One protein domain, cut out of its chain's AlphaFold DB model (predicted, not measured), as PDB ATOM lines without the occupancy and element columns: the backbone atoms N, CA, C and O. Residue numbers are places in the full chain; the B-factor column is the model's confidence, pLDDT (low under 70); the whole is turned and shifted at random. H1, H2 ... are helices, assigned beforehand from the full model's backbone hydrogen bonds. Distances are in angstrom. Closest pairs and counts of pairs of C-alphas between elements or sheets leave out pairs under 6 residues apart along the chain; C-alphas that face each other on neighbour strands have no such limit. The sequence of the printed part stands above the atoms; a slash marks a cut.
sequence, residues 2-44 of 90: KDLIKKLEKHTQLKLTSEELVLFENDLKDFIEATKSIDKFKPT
ATOM      1  N   LYS A   2      51.708  18.153  -6.709       81.25
ATOM      2  CA  LYS A   2      51.681  16.686  -6.520       81.25
ATOM      3  C   LYS A   2      50.274  16.070  -6.401       81.25
ATOM      4  O   LYS A   2      49.984  15.090  -7.077       81.25
ATOM      5  N   ASP A   3      49.371  16.686  -5.635       86.12
ATOM      6  CA  ASP A   3      47.981  16.204  -5.525       86.12
ATOM      7  C   ASP A   3      47.179  16.329  -6.829       86.12
ATOM      8  O   ASP A   3      46.291  15.518  -7.087       86.12
ATOM      9  N   LEU A   4      47.483  17.335  -7.658       87.00
ATOM     10  CA  LEU A   4      46.867  17.506  -8.975       87.00
ATOM     11  C   LEU A   4      47.349  16.409  -9.925       87.00
ATOM     12  O   LEU A   4      46.528  15.773 -10.574       87.00
ATOM     13  N   ILE A   5      48.656  16.143  -9.944       86.38
ATOM     14  CA  ILE A   5      49.261  15.095 -10.777       86.38
ATOM     15  C   ILE A   5      48.690  13.725 -10.407       86.38
ATOM     16  O   ILE A   5      48.219  13.010 -11.282       86.38
ATOM     17  N   LYS A   6      48.584  13.407  -9.112       85.88
ATOM     18  CA  LYS A   6      47.979  12.147  -8.652       85.88
ATOM     19  C   LYS A   6      46.510  11.997  -9.068       85.88
ATOM     20  O   LYS A   6      46.046  10.899  -9.372       85.88
ATOM     21  N   LYS A   7      45.747  13.096  -9.066       90.06
ATOM     22  CA  LYS A   7      44.370  13.094  -9.588       90.06
ATOM     23  C   LYS A   7      44.360  12.874 -11.100       90.06
ATOM     24  O   LYS A   7      43.549  12.085 -11.573       90.06
ATOM     25  N   LEU A   8      45.261  13.525 -11.833       88.69
ATOM     26  CA  LEU A   8      45.389  13.364 -13.280       88.69
ATOM     27  C   LEU A   8      45.734  11.922 -13.649       88.69
ATOM     28  O   LEU A   8      44.997  11.343 -14.434       88.69
ATOM     29  N   GLU A   9      46.736  11.306 -13.018       88.62
ATOM     30  CA  GLU A   9      47.079   9.886 -13.213       88.62
ATOM     31  C   GLU A   9      45.869   8.966 -13.025       88.62
ATOM     32  O   GLU A   9      45.631   8.054 -13.816       88.62
ATOM     33  N   LYS A  10      45.044   9.233 -12.005       89.31
ATOM     34  CA  LYS A  10      43.820   8.463 -11.762       89.31
ATOM     35  C   LYS A  10      42.779   8.648 -12.871       89.31
ATOM     36  O   LYS A  10      42.113   7.682 -13.232       89.31
ATOM     37  N   HIS A  11      42.611   9.866 -13.385       91.56
ATOM     38  CA  HIS A  11      41.618  10.170 -14.421       91.56
ATOM     39  C   HIS A  11      42.049   9.723 -15.820       91.56
ATOM     40  O   HIS A  11      41.200   9.323 -16.611       91.56
ATOM     41  N   THR A  12      43.345   9.761 -16.117       91.38
ATOM     42  CA  THR A  12      43.910   9.361 -17.415       91.38
ATOM     43  C   THR A  12      44.347   7.899 -17.450       91.38
ATOM     44  O   THR A  12      44.661   7.381 -18.516       91.38
ATOM     45  N   GLN A  13      44.364   7.228 -16.292       88.94
ATOM     46  CA  GLN A  13      44.898   5.876 -16.098       88.94
ATOM     47  C   GLN A  13      46.375   5.722 -16.502       88.94
ATOM     48  O   GLN A  13      46.840   4.604 -16.742       88.94
ATOM     49  N   LEU A  14      47.122   6.828 -16.542       89.50
ATOM     50  CA  LEU A  14      48.563   6.814 -16.759       89.50
ATOM     51  C   LEU A  14      49.271   6.343 -15.486       89.50
ATOM     52  O   LEU A  14      48.932   6.756 -14.378       89.50
ATOM     53  N   LYS A  15      50.266   5.470 -15.650       87.25
ATOM     54  CA  LYS A  15      51.188   5.081 -14.581       87.25
ATOM     55  C   LYS A  15      52.525   5.744 -14.863       87.25
ATOM     56  O   LYS A  15      53.258   5.239 -15.708       87.25
ATOM     57  N   LEU A  16      52.816   6.851 -14.189       86.81
ATOM     58  CA  LEU A  16      54.100   7.525 -14.336       86.81
ATOM     59  C   LEU A  16      55.108   6.925 -13.358       86.81
ATOM     60  O   LEU A  16      54.800   6.616 -12.202       86.81
ATOM     61  N   THR A  17      56.333   6.756 -13.826       89.81
ATOM     62  CA  THR A  17      57.481   6.487 -12.964       89.81
ATOM     63  C   THR A  17      57.865   7.743 -12.178       89.81
ATOM     64  O   THR A  17      57.435   8.858 -12.478       89.81
ATOM     65  N   SER A  18      58.699   7.589 -11.147       86.62
ATOM     66  CA  SER A  18      59.144   8.732 -10.339       86.62
ATOM     67  C   SER A  18      59.950   9.762 -11.139       86.62
ATOM     68  O   SER A  18      59.869  10.948 -10.832       86.62
ATOM     69  N   GLU A  19      60.691   9.330 -12.161       88.94
ATOM     70  CA  GLU A  19      61.451  10.216 -13.052       88.94
ATOM     71  C   GLU A  19      60.516  10.998 -13.987       88.94
ATOM     72  O   GLU A  19      60.612  12.224 -14.077       88.94
ATOM     73  N   GLU A  20      59.544  10.317 -14.599       89.50
ATOM     74  CA  GLU A  20      58.524  10.945 -15.451       89.50
ATOM     75  C   GLU A  20      57.658  11.937 -14.675       89.50
ATOM     76  O   GLU A  20      57.274  12.967 -15.217       89.50
ATOM     77  N   LEU A  21      57.385  11.674 -13.397       87.81
ATOM     78  CA  LEU A  21      56.575  12.557 -12.560       87.81
ATOM     79  C   LEU A  21      57.238  13.929 -12.366       87.81
ATOM     80  O   LEU A  21      56.551  14.949 -12.390       87.81
ATOM     81  N   VAL A  22      58.565  13.968 -12.208       88.12
ATOM     82  CA  VAL A  22      59.318  15.225 -12.059       88.12
ATOM     83  C   VAL A  22      59.303  16.029 -13.357       88.12
ATOM     84  O   VAL A  22      59.089  17.240 -13.318       88.12
ATOM     85  N   LEU A  23      59.492  15.362 -14.499       90.81
ATOM     86  CA  LEU A  23      59.426  16.001 -15.816       90.81
ATOM     87  C   LEU A  23      58.014  16.523 -16.102       90.81
ATOM     88  O   LEU A  23      57.838  17.707 -16.376       90.81
ATOM     89  N   PHE A  24      57.002  15.679 -15.901       91.81
ATOM     90  CA  PHE A  24      55.595  16.024 -16.083       91.81
ATOM     91  C   PHE A  24      55.163  17.196 -15.196       91.81
ATOM     92  O   PHE A  24      54.382  18.043 -15.622       91.81
ATOM     93  N   GLU A  25      55.673  17.280 -13.962       91.38
ATOM     94  CA  GLU A  25      55.387  18.410 -13.078       91.38
ATOM     95  C   GLU A  25      55.907  19.738 -13.644       91.38
ATOM     96  O   GLU A  25      55.225  20.759 -13.508       91.38
ATOM     97  N   ASN A  26      57.097  19.741 -14.244       92.56
ATOM     98  CA  ASN A  26      57.684  20.944 -14.828       92.56
ATOM     99  C   ASN A  26      56.954  21.337 -16.115       92.56
ATOM    100  O   ASN A  26      56.493  22.472 -16.220       92.56
ATOM    101  N   ASP A  27      56.723  20.381 -17.015       93.31
ATOM    102  CA  ASP A  27      56.021  20.628 -18.279       93.31
ATOM    103  C   ASP A  27      54.592  21.142 -18.045       93.31
ATOM    104  O   ASP A  27      54.133  22.083 -18.694       93.31
ATOM    105  N   LEU A  28      53.885  20.571 -17.062       92.25
ATOM    106  CA  LEU A  28      52.535  21.006 -16.709       92.25
ATOM    107  C   LEU A  28      52.522  22.432 -16.141       92.25
ATOM    108  O   LEU A  28      51.580  23.183 -16.399       92.25
ATOM    109  N   LYS A  29      53.543  22.823 -15.368       92.69
ATOM    110  CA  LYS A  29      53.660  24.197 -14.851       92.69
ATOM    111  C   LYS A  29      53.866  25.192 -15.982       92.69
ATOM    112  O   LYS A  29      53.152  26.194 -16.017       92.69
ATOM    113  N   ASP A  30      54.784  24.898 -16.893       92.94
ATOM    114  CA  ASP A  30      55.093  25.769 -18.026       92.94
ATOM    115  C   ASP A  30      53.878  25.918 -18.945       92.94
ATOM    116  O   ASP A  30      53.528  27.029 -19.349       92.94
ATOM    117  N   PHE A  31      53.156  24.819 -19.189       92.00
ATOM    118  CA  PHE A  31      51.906  24.844 -19.941       92.00
ATOM    119  C   PHE A  31      50.836  25.709 -19.265       92.00
ATOM    120  O   PHE A  31      50.258  26.585 -19.908       92.00
ATOM    121  N   ILE A  32      50.584  25.514 -17.964       90.25
ATOM    122  CA  ILE A  32      49.600  26.317 -17.221       90.25
ATOM    123  C   ILE A  32      49.969  27.801 -17.291       90.25
ATOM    124  O   ILE A  32      49.102  28.633 -17.559       90.25
ATOM    125  N   GLU A  33      51.241  28.146 -17.095       90.62
ATOM    126  CA  GLU A  33      51.696  29.534 -17.178       90.62
ATOM    127  C   GLU A  33      51.485  30.123 -18.577       90.62
ATOM    128  O   GLU A  33      50.955  31.228 -18.703       90.62
ATOM    129  N   ALA A  34      51.797  29.368 -19.633       89.00
ATOM    130  CA  ALA A  34      51.541  29.790 -21.006       89.00
ATOM    131  C   ALA A  34      50.043  30.046 -21.257       89.00
ATOM    132  O   ALA A  34      49.684  31.055 -21.873       89.00
ATOM    133  N   THR A  35      49.151  29.198 -20.730       87.88
ATOM    134  CA  THR A  35      47.695  29.358 -20.910       87.88
ATOM    135  C   THR A  35      47.106  30.575 -20.196       87.88
ATOM    136  O   THR A  35      46.126  31.128 -20.687       87.88
ATOM    137  N   LYS A  36      47.731  31.099 -19.131       86.50
ATOM    138  CA  LYS A  36      47.279  32.347 -18.471       86.50
ATOM    139  C   LYS A  36      47.312  33.565 -19.395       86.50
ATOM    140  O   LYS A  36      46.655  34.571 -19.135       86.50
ATOM    141  N   SER A  37      48.089  33.515 -20.478       80.62
ATOM    142  CA  SER A  37      48.072  34.567 -21.498       80.62
ATOM    143  C   SER A  37      46.729  34.651 -22.236       80.62
ATOM    144  O   SER A  37      46.351  35.739 -22.673       80.62
ATOM    145  N   ILE A  38      45.990  33.539 -22.307       76.06
ATOM    146  CA  ILE A  38      44.679  33.426 -22.953       76.06
ATOM    147  C   ILE A  38      43.591  34.062 -22.082       76.06
ATOM    148  O   ILE A  38      42.692  34.689 -22.627       76.06
ATOM    149  N   ASP A  39      43.724  34.039 -20.750       69.19
ATOM    150  CA  ASP A  39      42.778  34.688 -19.821       69.19
ATOM    151  C   ASP A  39      42.646  36.207 -20.046       69.19
ATOM    152  O   ASP A  39      41.671  36.833 -19.622       69.19
ATOM    153  N   LYS A  40      43.620  36.823 -20.734       73.56
ATOM    154  CA  LYS A  40      43.571  38.235 -21.148       73.56
ATOM    155  C   LYS A  40      42.544  38.484 -22.255       73.56
ATOM    156  O   LYS A  40      42.050  39.603 -22.384       73.56
ATOM    157  N   PHE A  41      42.209  37.458 -23.029       70.25
ATOM    158  CA  PHE A  41      41.125  37.472 -23.997       70.25
ATOM    159  C   PHE A  41      39.870  36.981 -23.287       70.25
ATOM    160  O   PHE A  41      39.580  35.791 -23.249       70.25
ATOM    161  N   LYS A  42      39.133  37.912 -22.678       66.69
ATOM    162  CA  LYS A  42      37.807  37.629 -22.130       66.69
ATOM    163  C   LYS A  42      36.765  38.019 -23.178       66.69
ATOM    164  O   LYS A  42      36.363  39.185 -23.191       66.69
ATOM    165  N   PRO A  43      36.348  37.108 -24.072       66.69
ATOM    166  CA  PRO A  43      35.337  37.437 -25.059       66.69
ATOM    167  C   PRO A  43      34.032  37.810 -24.352       66.69
ATOM    168  O   PRO A  43      33.430  37.024 -23.618       66.69
ATOM    169  N   THR A  44      33.614  39.063 -24.514       67.12
ATOM    170  CA  THR A  44      32.346  39.562 -23.988       67.12
ATOM    171  C   THR A  44      31.234  39.200 -24.964       67.12
ATOM    172  O   THR A  44      31.122  39.820 -26.017       67.12
TER     173      THR A  44
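What this domain is: This is residues 2 to 44 of the 90 residues of an uncharacterized protein of Tenericutes bacterium (UniProt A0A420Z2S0). A short helix, H1, is set crosswise beside a long one, H2, near residues 21 to 25 of H2, and residues 29 to 35 of H2 stick out together with the tail after them, residues 36 to 44, as one long arm. That free arm, residues 29 to 44, makes much of the length. The printed part has 43 residues with two named helices, H1 then H2, and no named strand; the class is all helix. It is only just loose, close to extended, with a radius of gyration of the C-alphas of 13.4 A, and it spans 42 by 19 by 14 A.

How they stand to each other: Start with H1, residues 2 to 12, and pass over the tight link of five residues to H2, residues 18 to 35. The lines of the two helices stand about perpendicular, at 86 degrees. Look at Ile 5 and Glu 25: their C-alphas, 7.3 A apart, are the closest of the two helices. H1 and H2 only just touch, with 3 pairs of C-alphas within 8 A, and H2 does so with residues 21 to 25 alone. In H1 every O i to N i+4 pair is within hydrogen-bond range; in H2, 13 of 14 are.

Where its parts are: Find C-alpha 2 at (51.681, 16.686, -6.520); from there H1 runs 15.3 A to C-alpha 12. H2 begins at C-alpha 18, at (59.144, 8.732, -10.339), and runs 25.9 A to C-alpha 35, at (47.695, 29.358, -20.910).

The domain as a whole: The C-alphas of Ser 18 and Thr 44 are the two farthest apart, at 43.1 A. Residues 29 to 44, of which 29 to 35 belong to H2, stand free. The printed part has no cut. Its mean pLDDT is 85.9; residues 39 and 42 to 44 are under 70.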